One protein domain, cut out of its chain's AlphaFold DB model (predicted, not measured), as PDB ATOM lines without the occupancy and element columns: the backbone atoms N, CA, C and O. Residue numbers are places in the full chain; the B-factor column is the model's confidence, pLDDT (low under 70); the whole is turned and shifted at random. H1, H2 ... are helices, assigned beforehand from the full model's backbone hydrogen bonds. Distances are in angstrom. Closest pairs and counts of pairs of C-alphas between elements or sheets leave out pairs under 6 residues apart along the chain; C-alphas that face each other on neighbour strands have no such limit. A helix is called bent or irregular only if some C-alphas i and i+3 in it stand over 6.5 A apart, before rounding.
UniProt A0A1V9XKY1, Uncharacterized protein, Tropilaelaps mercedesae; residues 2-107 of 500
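Overview. This is residues 2 to 107 of the 500 residues of an uncharacterized protein of Tropilaelaps mercedesae (UniProt A0A1V9XKY1). This is a loose, only just flat array of helices: H4 lies in the middle, H5 follows it outward and makes a hairpin with the long H6, which folds back along H5 with its residues 79 to 90, and H2 runs beside residues 47 to 52 of H4. At the end of H2 the chain turns a corner into H3, which points away from H2 like the second arm of a V, while H1 packs on the later half of H6. The printed part has 106 residues with six named helices, H1 to H6 in chain order, and no named strand; the class is all helix. The radius of gyration of the C-alphas is 18.7 A, and the C-alphas span 59 by 39 by 14 A, only just flat.

Along the chain. H1 is residues 2 to 10, beginning at C-alpha 2 at (111.659, 108.895, 70.753). H2, residues 12 to 25, is 20.2 A long, and H3, residues 27 to 36, is 14.2 A. H4, residues 47 to 58, begins at C-alpha 47 at (107.149, 91.314, 84.288) and is 18.2 A long; it is neither bent nor irregular, but only just: C-alphas 55 and 58 are 6.2 A apart. H5 is residues 60 to 71, 17.1 A. H6, residues 76 to 107, is 46.9 A long and ends at C-alpha 107 at (94.917, 97.653, 66.027).

Arrangement. H1 touches H6, through residues 92 to 104 of H6 alone, at a steep tilt of 40 degrees, the same way; the closest C-alphas, of Ser 10 and Val 100, are 4.2 A apart. H1 and H4 only just touch, with 3 pairs of C-alphas within 8 A, the closest those of Cys 9 and Thr 55 at 6.1 A. H2 touches residues 47 to 52 of H4 at a shallow tilt of 7 degrees, opposite ways, the closest C-alphas being those of Val 16 and Pro 48, 5.9 A. H2 and H3 touch only at the corner, at a steep tilt of 64 degrees, with the C-alphas of Leu 23 and Ala 30 closest at 5.1 A. H3 and H4 are apart. H4 and H5 meet only through their link. H5 and H6 form a helical hairpin at a shallow tilt of 14 degrees, opposite ways; the closest C-alphas, of Pro 62 and Gln 86, are 5.9 A apart. Every O i to N i+4 pair is within hydrogen-bond range in H1, H2 and H3, against 7 of 8 in H4, 7 of 8 in H5 and 27 of 28 in H6.

Size, cuts and confidence. The two C-alphas farthest apart, those of Lys 27 and Asp 74, are 59.8 A from each other. The printed part has no cut. No link is long: H3 to H4, with 10 residues between them, is short, and the other four are tight. The mean pLDDT of the printed part is 91.5, and no printed residue is under 70.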
ATOM      1  N   LEU A   2     113.010 109.018  71.339       89.44
ATOM      2  CA  LEU A   2     111.659 108.895  70.753       89.44
ATOM      3  C   LEU A   2     111.345 107.522  70.128       89.44
ATOM      4  O   LEU A   2     110.455 106.844  70.624       89.44
ATOM      5  N   ALA A   3     112.092 107.081  69.109       89.25
ATOM      6  CA  ALA A   3     111.800 105.828  68.397       89.25
ATOM      7  C   ALA A   3     111.760 104.585  69.313       89.25
ATOM      8  O   ALA A   3     110.822 103.797  69.244       89.25
ATOM      9  N   ALA A   4     112.731 104.442  70.223       90.50
ATOM     10  CA  ALA A   4     112.802 103.301  71.140       90.50
ATOM     11  C   ALA A   4     111.638 103.286  72.147       90.50
ATOM     12  O   ALA A   4     111.019 102.246  72.364       90.50
ATOM     13  N   TYR A   5     111.300 104.441  72.735       91.94
ATOM     14  CA  TYR A   5     110.154 104.542  73.644       91.94
ATOM     15  C   TYR A   5     108.814 104.415  72.911       91.94
ATOM     16  O   TYR A   5     107.888 103.831  73.461       91.94
ATOM     17  N   GLY A   6     108.701 104.907  71.676       90.31
ATOM     18  CA  GLY A   6     107.499 104.774  70.857       90.31
ATOM     19  C   GLY A   6     107.214 103.319  70.482       90.31
ATOM     20  O   GLY A   6     106.117 102.823  70.741       90.31
ATOM     21  N   ALA A   7     108.225 102.591  69.996       90.94
ATOM     22  CA  ALA A   7     108.126 101.161  69.692       90.94
ATOM     23  C   ALA A   7     107.852 100.290  70.937       90.94
ATOM     24  O   ALA A   7     107.137  99.293  70.846       90.94
ATOM     25  N   PHE A   8     108.384 100.668  72.105       92.06
ATOM     26  CA  PHE A   8     108.136  99.957  73.363       92.06
ATOM     27  C   PHE A   8     106.736 100.241  73.935       92.06
ATOM     28  O   PHE A   8     106.008  99.319  74.294       92.06
ATOM     29  N   CYS A   9     106.343 101.516  74.027       93.38
ATOM     30  CA  CYS A   9     105.087 101.917  74.659       93.38
ATOM     31  C   CYS A   9     103.858 101.580  73.805       93.38
ATOM     32  O   CYS A   9     102.826 101.234  74.377       93.38
ATOM     33  N   SER A  10     103.955 101.631  72.471       94.12
ATOM     34  CA  SER A  10     102.858 101.218  71.575       94.12
ATOM     35  C   SER A  10     102.443  99.764  71.811       94.12
ATOM     36  O   SER A  10     101.256  99.475  71.918       94.12
ATOM     37  N   ARG A  11     103.419  98.871  72.013       92.12
ATOM     38  CA  ARG A  11     103.215  97.433  72.266       92.12
ATOM     39  C   ARG A  11     103.012  97.075  73.745       92.12
ATOM     40  O   ARG A  11     103.028  95.897  74.101       92.12
ATOM     41  N   HIS A  12     102.828  98.062  74.631       91.62
ATOM     42  CA  HIS A  12     102.687  97.830  76.078       91.62
ATOM     43  C   HIS A  12     101.513  96.896  76.405       91.62
ATOM     44  O   HIS A  12     101.658  95.978  77.214       91.62
ATOM     45  N   LYS A  13     100.347  97.125  75.780       91.31
ATOM     46  CA  LYS A  13      99.142  96.311  76.004       91.31
ATOM     47  C   LYS A  13      99.372  94.871  75.557       91.31
ATOM     48  O   LYS A  13      99.154  93.956  76.347       91.31
ATOM     49  N   ASP A  14      99.883  94.696  74.343       91.38
ATOM     50  CA  ASP A  14     100.117  93.398  73.707       91.38
ATOM     51  C   ASP A  14     101.129  92.568  74.503       91.38
ATOM     52  O   ASP A  14     100.874  91.410  74.820       91.38
ATOM     53  N   ALA A  15     102.242  93.176  74.928       93.12
ATOM     54  CA  ALA A  15     103.255  92.508  75.744       93.12
ATOM     55  C   ALA A  15     102.695  92.021  77.096       93.12
ATOM     56  O   ALA A  15     103.045  90.935  77.563       93.12
ATOM     57  N   VAL A  16     101.797  92.794  77.717       93.75
ATOM     58  CA  VAL A  16     101.111  92.405  78.961       93.75
ATOM     59  C   VAL A  16     100.006  91.369  78.708       93.75
ATOM     60  O   VAL A  16      99.780  90.518  79.573       93.75
ATOM     61  N   ALA A  17      99.336  91.400  77.553       94.12
ATOM     62  CA  ALA A  17      98.344  90.403  77.146       94.12
ATOM     63  C   ALA A  17      99.006  89.041  76.884       94.12
ATOM     64  O   ALA A  17      98.711  88.088  77.604       94.12
ATOM     65  N   VAL A  18      99.993  88.987  75.984       95.75
ATOM     66  CA  VAL A  18     100.768  87.778  75.658       95.75
ATOM     67  C   VAL A  18     101.414  87.185  76.912       95.75
ATOM     68  O   VAL A  18     101.346  85.976  77.128       95.75
ATOM     69  N   TYR A  19     101.972  88.015  77.805       94.94
ATOM     70  CA  TYR A  19     102.478  87.534  79.095       94.94
ATOM     71  C   TYR A  19     101.391  86.827  79.922       94.94
ATOM     72  O   TYR A  19     101.647  85.745  80.449       94.94
ATOM     73  N   LYS A  20     100.182  87.398  80.037       95.69
ATOM     74  CA  LYS A  20      99.066  86.785  80.785       95.69
ATOM     75  C   LYS A  20      98.563  85.500  80.127       95.69
ATOM     76  O   LYS A  20      98.238  84.554  80.838       95.69
ATOM     77  N   GLU A  21      98.508  85.456  78.800       96.56
ATOM     78  CA  GLU A  21      98.070  84.283  78.038       96.56
ATOM     79  C   GLU A  21      99.052  83.122  78.189       96.56
ATOM     80  O   GLU A  21      98.648  82.033  78.600       96.56
ATOM     81  N   VAL A  22     100.352  83.366  77.986       96.19
ATOM     82  CA  VAL A  22     101.398  82.350  78.186       96.19
ATOM     83  C   VAL A  22     101.484  81.931  79.660       96.19
ATOM     84  O   VAL A  22     101.631  80.747  79.944       96.19
ATOM     85  N   LEU A  23     101.303  82.846  80.622       94.38
ATOM     86  CA  LEU A  23     101.243  82.508  82.054       94.38
ATOM     87  C   LEU A  23     100.029  81.632  82.418       94.38
ATOM     88  O   LEU A  23     100.118  80.826  83.344       94.38
ATOM     89  N   LYS A  24      98.906  81.771  81.699       96.00
ATOM     90  CA  LYS A  24      97.692  80.963  81.887       96.00
ATOM     91  C   LYS A  24      97.788  79.597  81.196       96.00
ATOM     92  O   LYS A  24      97.313  78.611  81.754       96.00
ATOM     93  N   ALA A  25      98.368  79.543  79.998       96.62
ATOM     94  CA  ALA A  25      98.496  78.321  79.206       96.62
ATOM     95  C   ALA A  25      99.653  77.428  79.693       96.62
ATOM     96  O   ALA A  25      99.463  76.243  79.969       96.62
ATOM     97  N   GLU A  26     100.850  77.998  79.849       96.62
ATOM     98  CA  GLU A  26     102.079  77.237  80.059       96.62
ATOM     99  C   GLU A  26     102.453  77.100  81.535       96.62
ATOM    100  O   GLU A  26     103.158  77.927  82.121       96.62
ATOM    101  N   LYS A  27     102.066  75.969  82.139       95.94
ATOM    102  CA  LYS A  27     102.432  75.612  83.525       95.94
ATOM    103  C   LYS A  27     103.949  75.663  83.769       95.94
ATOM    104  O   LYS A  27     104.380  76.065  84.850       95.94
ATOM    105  N   LYS A  28     104.768  75.301  82.769       96.50
ATOM    106  CA  LYS A  28     106.240  75.398  82.838       96.50
ATOM    107  C   LYS A  28     106.703  76.854  82.964       96.50
ATOM    108  O   LYS A  28     107.556  77.153  83.800       96.50
ATOM    109  N   PHE A  29     106.112  77.761  82.184       94.12
ATOM    110  CA  PHE A  29     106.398  79.195  82.248       94.12
ATOM    111  C   PHE A  29     105.914  79.805  83.570       94.12
ATOM    112  O   PHE A  29     106.679  80.512  84.225       94.12
ATOM    113  N   ALA A  30     104.712  79.457  84.039       93.56
ATOM    114  CA  ALA A  30     104.199  79.903  85.336       93.56
ATOM    115  C   ALA A  30     105.124  79.518  86.508       93.56
ATOM    116  O   ALA A  30     105.451  80.364  87.344       93.56
ATOM    117  N   LEU A  31     105.625  78.276  86.538       93.81
ATOM    118  CA  LEU A  31     106.600  77.825  87.539       93.81
ATOM    119  C   LEU A  31     107.958  78.536  87.405       93.81
ATOM    120  O   LEU A  31     108.566  78.890  88.418       93.81
ATOM    121  N   PHE A  32     108.429  78.793  86.181       93.69
ATOM    122  CA  PHE A  32     109.645  79.577  85.941       93.69
ATOM    123  C   PHE A  32     109.508  81.009  86.478       93.69
ATOM    124  O   PHE A  32     110.372  81.464  87.231       93.69
ATOM    125  N   ILE A  33     108.407  81.698  86.164       91.94
ATOM    126  CA  ILE A  33     108.120  83.052  86.655       91.94
ATOM    127  C   ILE A  33     108.021  83.066  88.185       91.94
ATOM    128  O   ILE A  33     108.672  83.893  88.823       91.94
ATOM    129  N   ALA A  34     107.315  82.107  88.793       89.50
ATOM    130  CA  ALA A  34     107.210  81.975  90.249       89.50
ATOM    131  C   ALA A  34     108.548  81.646  90.948       89.50
ATOM    132  O   ALA A  34     108.717  81.958  92.130       89.50
ATOM    133  N   LYS A  35     109.512  81.038  90.239       89.56
ATOM    134  CA  LYS A  35     110.894  80.854  90.716       89.56
ATOM    135  C   LYS A  35     111.727  82.131  90.561       89.56
ATOM    136  O   LYS A  35     112.539  82.426  91.435       89.56
ATOM    137  N   ARG A  36     111.540  82.892  89.476       84.69
ATOM    138  CA  ARG A  36     112.291  84.131  89.197       84.69
ATOM    139  C   ARG A  36     111.841  85.316  90.053       84.69
ATOM    140  O   ARG A  36     112.704  86.034  90.541       84.69
ATOM    141  N   SER A  37     110.544  85.488  90.314       83.38
ATOM    142  CA  SER A  37     110.019  86.601  91.131       83.38
ATOM    143  C   SER A  37     110.506  86.593  92.588       83.38
ATOM    144  O   SER A  37     110.542  87.638  93.233       83.38
ATOM    145  N   ARG A  38     110.937  85.427  93.092       82.56
ATOM    146  CA  ARG A  38     111.558  85.245  94.417       82.56
ATOM    147  C   ARG A  38     113.004  85.752  94.503       82.56
ATOM    148  O   ARG A  38     113.561  85.792  95.595       82.56
ATOM    149  N   LEU A  39     113.639  86.111  93.384       85.81
ATOM    150  CA  LEU A  39     114.996  86.658  93.385       85.81
ATOM    151  C   LEU A  39     114.981  88.095  93.923       85.81
ATOM    152  O   LEU A  39     114.233  88.937  93.429       85.81
ATOM    153  N   ALA A  40     115.863  88.406  94.877       84.56
ATOM    154  CA  ALA A  40     115.949  89.736  95.493       84.56
ATOM    155  C   ALA A  40     116.144  90.877  94.469       84.56
ATOM    156  O   ALA A  40     115.633  91.980  94.663       84.56
ATOM    157  N   LEU A  41     116.806  90.591  93.339       82.38
ATOM    158  CA  LEU A  41     116.974  91.509  92.206       82.38
ATOM    159  C   LEU A  41     115.635  92.028  91.645       82.38
ATOM    160  O   LEU A  41     115.545  93.195  91.268       82.38
ATOM    161  N   CYS A  42     114.588  91.197  91.634       73.44
ATOM    162  CA  CYS A  42     113.255  91.575  91.160       73.44
ATOM    163  C   CYS A  42     112.522  92.523  92.126       73.44
ATOM    164  O   CYS A  42     111.552  93.162  91.724       73.44
ATOM    165  N   LYS A  43     112.960  92.637  93.391       81.94
ATOM    166  CA  LYS A  43     112.361  93.511  94.423       81.94
ATOM    167  C   LYS A  43     110.829  93.367  94.532       81.94
ATOM    168  O   LYS A  43     110.119  94.360  94.671       81.94
ATOM    169  N   GLY A  44     110.327  92.134  94.409       79.44
ATOM    170  CA  GLY A  44     108.895  91.802  94.448       79.44
ATOM    171  C   GLY A  44     108.085  92.167  93.194       79.44
ATOM    172  O   GLY A  44     106.867  92.031  93.212       79.44
ATOM    173  N   ARG A  45     108.725  92.632  92.114       81.12
ATOM    174  CA  ARG A  45     108.068  93.036  90.859       81.12
ATOM    175  C   ARG A  45     107.991  91.867  89.878       81.12
ATOM    176  O   ARG A  45     108.957  91.118  89.731       81.12
ATOM    177  N   GLY A  46     106.855  91.727  89.200       85.12
ATOM    178  CA  GLY A  46     106.695  90.838  88.056       85.12
ATOM    179  C   GLY A  46     107.063  91.526  86.739       85.12
ATOM    180  O   GLY A  46     107.500  92.679  86.697       85.12
ATOM    181  N   ILE A  47     106.881  90.797  85.636       88.25
ATOM    182  CA  ILE A  47     107.149  91.314  84.288       88.25
ATOM    183  C   ILE A  47     106.239  92.510  83.928       88.25
ATOM    184  O   ILE A  47     106.784  93.502  83.441       88.25
ATOM    185  N   PRO A  48     104.914  92.510  84.201       89.50
ATOM    186  CA  PRO A  48     104.056  93.666  83.919       89.50
ATOM    187  C   PRO A  48     104.505  94.941  84.639       89.50
ATOM    188  O   PRO A  48     104.523  96.014  84.038       89.50
ATOM    189  N   GLU A  49     104.938  94.834  85.897       86.88
ATOM    190  CA  GLU A  49     105.432  95.970  86.679       86.88
ATOM    191  C   GLU A  49     106.762  96.496  86.123       86.88
ATOM    192  O   GLU A  49     106.987  97.706  86.106       86.88
ATOM    193  N   CYS A  50     107.636  95.613  85.629       86.62
ATOM    194  CA  CYS A  50     108.866  96.007  84.941       86.62
ATOM    195  C   CYS A  50     108.587  96.718  83.605       86.62
ATOM    196  O   CYS A  50     109.204  97.751  83.342       86.62
ATOM    197  N   ILE A  51     107.633  96.233  82.799       86.94
ATOM    198  CA  ILE A  51     107.208  96.903  81.555       86.94
ATOM    199  C   ILE A  51     106.628  98.291  81.878       86.94
ATOM    200  O   ILE A  51     107.019  99.292  81.273       86.94
ATOM    201  N   LEU A  52     105.750  98.377  82.883       85.38
ATOM    202  CA  LEU A  52     105.145  99.634  83.326       85.38
ATOM    203  C   LEU A  52     106.183 100.643  83.837       85.38
ATOM    204  O   LEU A  52     106.076 101.827  83.521       85.38
ATOM    205  N   LEU A  53     107.209 100.202  84.575       85.62
ATOM    206  CA  LEU A  53     108.294 101.076  85.038       85.62
ATOM    207  C   LEU A  53     109.080 101.714  83.885       85.62
ATOM    208  O   LEU A  53     109.460 102.882  83.994       85.62
ATOM    209  N   VAL A  54     109.310 100.988  82.783       87.88
ATOM    210  CA  VAL A  54     109.973 101.548  81.594       87.88
ATOM    211  C   VAL A  54     109.106 102.651  80.987       87.88
ATOM    212  O   VAL A  54     109.586 103.775  80.841       87.88
ATOM    213  N   THR A  55     107.818 102.388  80.740       86.00
ATOM    214  CA  THR A  55     106.859 103.399  80.251       86.00
ATOM    215  C   THR A  55     106.791 104.621  81.181       86.00
ATOM    216  O   THR A  55     106.891 105.762  80.727       86.00
ATOM    217  N   GLN A  56     106.703 104.405  82.497       87.94
ATOM    218  CA  GLN A  56     106.646 105.476  83.498       87.94
ATOM    219  C   GLN A  56     107.947 106.278  83.631       87.94
ATOM    220  O   GLN A  56     107.895 107.420  84.087       87.94
ATOM    221  N   ARG A  57     109.115 105.737  83.249       89.19
ATOM    222  CA  ARG A  57     110.393 106.463  83.364       89.19
ATOM    223  C   ARG A  57     110.388 107.752  82.545       89.19
ATOM    224  O   ARG A  57     110.926 108.754  83.014       89.19
ATOM    225  N   LEU A  58     109.746 107.744  81.374       87.19
ATOM    226  CA  LEU A  58     109.716 108.893  80.468       87.19
ATOM    227  C   LEU A  58     109.072 110.128  81.126       87.19
ATOM    228  O   LEU A  58     109.593 111.234  81.005       87.19
ATOM    229  N   THR A  59     108.010 109.934  81.917       89.94
ATOM    230  CA  THR A  59     107.287 111.024  82.601       89.94
ATOM    231  C   THR A  59     108.012 111.578  83.829       89.94
ATOM    232  O   THR A  59     107.587 112.586  84.387       89.94
ATOM    233  N   LYS A  60     109.119 110.956  84.266       90.75
ATOM    234  CA  LYS A  60     109.924 111.455  85.395       90.75
ATOM    235  C   LYS A  60     111.005 112.443  84.969       90.75
ATOM    236  O   LYS A  60     111.404 113.260  85.792       90.75
ATOM    237  N   TYR A  61     111.449 112.416  83.712       91.56
ATOM    238  CA  TYR A  61     112.477 113.341  83.231       91.56
ATOM    239  C   TYR A  61     112.065 114.827  83.310       91.56
ATOM    240  O   TYR A  61     112.875 115.593  83.829       91.56
ATOM    241  N   PRO A  62     110.837 115.257  82.928       91.81
ATOM    242  CA  PRO A  62     110.404 116.644  83.131       91.81
ATOM    243  C   PRO A  62     110.500 117.072  84.600       91.81
ATOM    244  O   PRO A  62     111.109 118.091  84.895       91.81
ATOM    245  N   LEU A  63     110.011 116.230  85.519       92.00
ATOM    246  CA  LEU A  63     110.007 116.492  86.964       92.00
ATOM    247  C   LEU A  63     111.422 116.602  87.556       92.00
ATOM    248  O   LEU A  63     111.653 117.392  88.467       92.00
ATOM    249  N   MET A  64     112.369 115.810  87.045       91.94
ATOM    250  CA  MET A  64     113.777 115.893  87.438       91.94
ATOM    251  C   MET A  64     114.430 117.180  86.912       91.94
ATOM    252  O   MET A  64     115.182 117.817  87.644       91.94
ATOM    253  N   ILE A  65     114.103 117.607  85.689       90.81
ATOM    254  CA  ILE A  65     114.590 118.874  85.123       90.81
ATOM    255  C   ILE A  65     113.957 120.076  85.850       90.81
ATOM    256  O   ILE A  65     114.663 121.025  86.171       90.81
ATOM    257  N   ASP A  66     112.671 120.011  86.212       89.69
ATOM    258  CA  ASP A  66     111.994 120.999  87.071       89.69
ATOM    259  C   ASP A  66     112.618 121.112  88.470       89.69
ATOM    260  O   ASP A  66     112.538 122.172  89.091       89.69
ATOM    261  N   ALA A  67     113.204 120.035  89.000       92.50
ATOM    262  CA  ALA A  67     113.934 120.072  90.265       92.50
ATOM    263  C   ALA A  67     115.294 120.774  90.104       92.50
ATOM    264  O   ALA A  67     115.608 121.661  90.895       92.50
ATOM    265  N   LEU A  68     116.046 120.450  89.045       92.56
ATOM    266  CA  LEU A  68     117.330 121.093  88.730       92.56
ATOM    267  C   LEU A  68     117.166 122.595  88.436       92.56
ATOM    268  O   LEU A  68     117.881 123.422  88.994       92.56
ATOM    269  N   LEU A  69     116.139 122.977  87.668       91.56
ATOM    270  CA  LEU A  69     115.790 124.382  87.403       91.56
ATOM    271  C   LEU A  69     115.501 125.199  88.675       91.56
ATOM    272  O   LEU A  69     115.615 126.424  88.653       91.56
ATOM    273  N   LYS A  70     115.122 124.548  89.783       90.50
ATOM    274  CA  LYS A  70     114.877 125.202  91.079       90.50
ATOM    275  C   LYS A  70     116.137 125.314  91.940       90.50
ATOM    276  O   LYS A  70     116.150 126.163  92.833       90.50
ATOM    277  N   SER A  71     117.165 124.498  91.691       91.25
ATOM    278  CA  SER A  71     118.458 124.565  92.385       91.25
ATOM    279  C   SER A  71     119.467 125.481  91.694       91.25
ATOM    280  O   SER A  71     120.123 126.257  92.380       91.25
ATOM    281  N   SER A  72     119.570 125.449  90.362       87.12
ATOM    282  CA  SER A  72     120.669 126.078  89.602       87.12
ATOM    283  C   SER A  72     120.513 127.597  89.390       87.12
ATOM    284  O   SER A  72     120.816 128.116  88.320       87.12
ATOM    285  N   LYS A  73     119.994 128.315  90.397       81.50
ATOM    286  CA  LYS A  73     119.545 129.721  90.312       81.50
ATOM    287  C   LYS A  73     120.628 130.704  89.867       81.50
ATOM    288  O   LYS A  73     120.323 131.652  89.151       81.50
ATOM    289  N   ASP A  74     121.865 130.455  90.276       88.25
ATOM    290  CA  ASP A  74     123.001 131.362  90.086       88.25
ATOM    291  C   ASP A  74     123.817 131.032  88.817       88.25
ATOM    292  O   ASP A  74     124.931 131.524  88.627       88.25
ATOM    293  N   HIS A  75     123.286 130.168  87.941       91.12
ATOM    294  CA  HIS A  75     123.954 129.660  86.736       91.12
ATOM    295  C   HIS A  75     123.063 129.866  85.491       91.12
ATOM    296  O   HIS A  75     122.402 128.924  85.042       91.12
ATOM    297  N   PRO A  76     123.007 131.086  84.913       89.44
ATOM    298  CA  PRO A  76     122.064 131.429  83.842       89.44
ATOM    299  C   PRO A  76     122.165 130.505  82.619       89.44
ATOM    300  O   PRO A  76     121.143 130.002  82.150       89.44
ATOM    301  N   ASP A  77     123.380 130.193  82.166       90.62
ATOM    302  CA  ASP A  77     123.618 129.300  81.027       90.62
ATOM    303  C   ASP A  77     123.130 127.865  81.302       90.62
ATOM    304  O   ASP A  77     122.740 127.134  80.390       90.62
ATOM    305  N   GLU A  78     123.159 127.426  82.566       91.31
ATOM    306  CA  GLU A  78     122.629 126.120  82.963       91.31
ATOM    307  C   GLU A  78     121.100 126.136  82.985       91.31
ATOM    308  O   GLU A  78     120.477 125.216  82.457       91.31
ATOM    309  N   ILE A  79     120.492 127.209  83.504       94.50
ATOM    310  CA  ILE A  79     119.041 127.429  83.450       94.50
ATOM    311  C   ILE A  79     118.546 127.404  81.997       94.50
ATOM    312  O   ILE A  79     117.503 126.809  81.723       94.50
ATOM    313  N   GLU A  80     119.270 128.017  81.056       95.50
ATOM    314  CA  GLU A  80     118.916 127.980  79.632       95.50
ATOM    315  C   GLU A  80     119.014 126.561  79.053       95.50
ATOM    316  O   GLU A  80     118.038 126.061  78.486       95.50
ATOM    317  N   ARG A  81     120.136 125.856  79.271       94.44
ATOM    318  CA  ARG A  81     120.295 124.454  78.838       94.44
ATOM    319  C   ARG A  81     119.208 123.541  79.415       94.44
ATOM    320  O   ARG A  81     118.663 122.706  78.693       94.44
ATOM    321  N   LEU A  82     118.852 123.717  80.688       93.62
ATOM    322  CA  LEU A  82     117.796 122.956  81.362       93.62
ATOM    323  C   LEU A  82     116.392 123.300  80.834       93.62
ATOM    324  O   LEU A  82     115.580 122.391  80.665       93.62
ATOM    325  N   LYS A  83     116.098 124.567  80.505       96.00
ATOM    326  CA  LYS A  83     114.840 124.960  79.836       96.00
ATOM    327  C   LYS A  83     114.717 124.303  78.461       96.00
ATOM    328  O   LYS A  83     113.685 123.701  78.168       96.00
ATOM    329  N   THR A  84     115.777 124.343  77.656       96.94
ATOM    330  CA  THR A  84     115.823 123.683  76.341       96.94
ATOM    331  C   THR A  84     115.643 122.168  76.476       96.94
ATOM    332  O   THR A  84     114.807 121.583  75.789       96.94
ATOM    333  N   ALA A  85     116.323 121.526  77.434       94.75
ATOM    334  CA  ALA A  85     116.115 120.111  77.743       94.75
ATOM    335  C   ALA A  85     114.670 119.804  78.189       94.75
ATOM    336  O   ALA A  85     114.138 118.748  77.838       94.75
ATOM    337  N   GLN A  86     114.013 120.719  78.917       94.62
ATOM    338  CA  GLN A  86     112.617 120.571  79.334       94.62
ATOM    339  C   GLN A  86     111.637 120.607  78.149       94.62
ATOM    340  O   GLN A  86     110.662 119.854  78.156       94.62
ATOM    341  N   VAL A  87     111.876 121.449  77.141       96.75
ATOM    342  CA  VAL A  87     111.070 121.467  75.906       96.75
ATOM    343  C   VAL A  87     111.276 120.159  75.139       96.75
ATOM    344  O   VAL A  87     110.325 119.403  74.948       96.75
ATOM    345  N   LEU A  88     112.533 119.808  74.846       96.12
ATOM    346  CA  LEU A  88     112.881 118.609  74.073       96.12
ATOM    347  C   LEU A  88     112.314 117.310  74.674       96.12
ATOM    348  O   LEU A  88     111.867 116.430  73.937       96.12
ATOM    349  N   ILE A  89     112.290 117.162  76.005       95.81
ATOM    350  CA  ILE A  89     111.705 115.964  76.630       95.81
ATOM    351  C   ILE A  89     110.170 115.949  76.579       95.81
ATOM    352  O   ILE A  89     109.585 114.872  76.459       95.81
ATOM    353  N   LYS A  90     109.510 117.116  76.634       95.50
ATOM    354  CA  LYS A  90     108.054 117.231  76.442       95.50
ATOM    355  C   LYS A  90     107.683 116.844  75.008       95.50
ATOM    356  O   LYS A  90     106.753 116.062  74.823       95.50
ATOM    357  N   ASP A  91     108.472 117.258  74.020       96.31
ATOM    358  CA  ASP A  91     108.277 116.872  72.616       96.31
ATOM    359  C   ASP A  91     108.498 115.371  72.382       96.31
ATOM    360  O   ASP A  91     107.707 114.726  71.691       96.31
ATOM    361  N   VAL A  92     109.500 114.766  73.032       96.12
ATOM    362  CA  VAL A  92     109.680 113.302  73.017       96.12
ATOM    363  C   VAL A  92     108.485 112.582  73.656       96.12
ATOM    364  O   VAL A  92     108.027 111.584  73.099       96.12
ATOM    365  N   ILE A  93     107.943 113.069  74.779       94.69
ATOM    366  CA  ILE A  93     106.728 112.505  75.400       94.69
ATOM    367  C   ILE A  93     105.533 112.610  74.442       94.69
ATOM    368  O   ILE A  93     104.830 111.621  74.233       94.69
ATOM    369  N   ASN A  94     105.333 113.770  73.816       97.00
ATOM    370  CA  ASN A  94     104.252 114.004  72.859       97.00
ATOM    371  C   ASN A  94     104.366 113.081  71.633       97.00
ATOM    372  O   ASN A  94     103.379 112.458  71.242       97.00
ATOM    373  N   GLY A  95     105.570 112.915  71.078       97.06
ATOM    374  CA  GLY A  95     105.829 111.995  69.967       97.06
ATOM    375  C   GLY A  95     105.622 110.519  70.331       97.06
ATOM    376  O   GLY A  95     105.075 109.761  69.531       97.06
ATOM    377  N   VAL A  96     105.996 110.099  71.546       96.31
ATOM    378  CA  VAL A  96     105.726 108.734  72.040       96.31
ATOM    379  C   VAL A  96     104.222 108.513  72.206       96.31
ATOM    380  O   VAL A  96     103.706 107.497  71.742       96.31
ATOM    381  N   ASN A  97     103.500 109.476  72.786       95.75
ATOM    382  CA  ASN A  97     102.041 109.420  72.917       95.75
ATOM    383  C   ASN A  97     101.343 109.342  71.547       95.75
ATOM    384  O   ASN A  97     100.391 108.580  71.392       95.75
ATOM    385  N   ALA A  98     101.839 110.071  70.541       95.75
ATOM    386  CA  ALA A  98     101.326 110.001  69.174       95.75
ATOM    387  C   ALA A  98     101.529 108.609  68.544       95.75
ATOM    388  O   ALA A  98     100.603 108.089  67.928       95.75
ATOM    389  N   GLN A  99     102.688 107.968  68.745       96.00
ATOM    390  CA  GLN A  99     102.935 106.602  68.251       96.00
ATOM    391  C   GLN A  99     102.077 105.544  68.962       96.00
ATOM    392  O   GLN A  99     101.611 104.608  68.315       96.00
ATOM    393  N   VAL A 100     101.804 105.704  70.264       95.69
ATOM    394  CA  VAL A 100     100.833 104.855  70.983       95.69
ATOM    395  C   VAL A 100      99.433 105.021  70.380       95.69
ATOM    396  O   VAL A 100      98.800 104.031  70.029       95.69
ATOM    397  N   ALA A 101      98.981 106.262  70.181       95.25
ATOM    398  CA  ALA A 101      97.668 106.563  69.607       95.25
ATOM    399  C   ALA A 101      97.540 106.217  68.106       95.25
ATOM    400  O   ALA A 101      96.427 106.181  67.583       95.25
ATOM    401  N   GLU A 102      98.650 105.993  67.396       94.44
ATOM    402  CA  GLU A 102      98.674 105.408  66.049       94.44
ATOM    403  C   GLU A 102      98.489 103.890  66.121       94.44
ATOM    404  O   GLU A 102      97.551 103.371  65.522       94.44
ATOM    405  N   ALA A 103      99.284 103.194  66.938       94.50
ATOM    406  CA  ALA A 103      99.181 101.744  67.108       94.50
ATOM    407  C   ALA A 103      97.809 101.293  67.648       94.50
ATOM    408  O   ALA A 103      97.277 100.280  67.201       94.50
ATOM    409  N   GLU A 104      97.189 102.066  68.548       95.50
ATOM    410  CA  GLU A 104      95.816 101.810  69.009       95.50
ATOM    411  C   GLU A 104      94.776 101.922  67.876       95.50
ATOM    412  O   GLU A 104      93.794 101.178  67.872       95.50
ATOM    413  N   ARG A 105      94.989 102.810  66.893       95.81
ATOM    414  CA  ARG A 105      94.117 102.948  65.713       95.81
ATOM    415  C   ARG A 105      94.392 101.879  64.661       95.81
ATOM    416  O   ARG A 105      93.439 101.370  64.080       95.81
ATOM    417  N   ASP A 106      95.652 101.508  64.451       94.81
ATOM    418  CA  ASP A 106      96.035 100.419  63.548       94.81
ATOM    419  C   ASP A 106      95.485  99.066  64.071       94.81
ATOM    420  O   ASP A 106      94.889  98.300  63.312       94.81
ATOM    421  N   ALA A 107      95.550  98.814  65.388       94.56
ATOM    422  CA  ALA A 107      94.917  97.653  66.027       94.56
ATOM    423  C   ALA A 107      93.380  97.678  65.905       94.56
ATOM    424  O   ALA A 107      92.771  96.677  65.523       94.56
TER     425      ALA A 107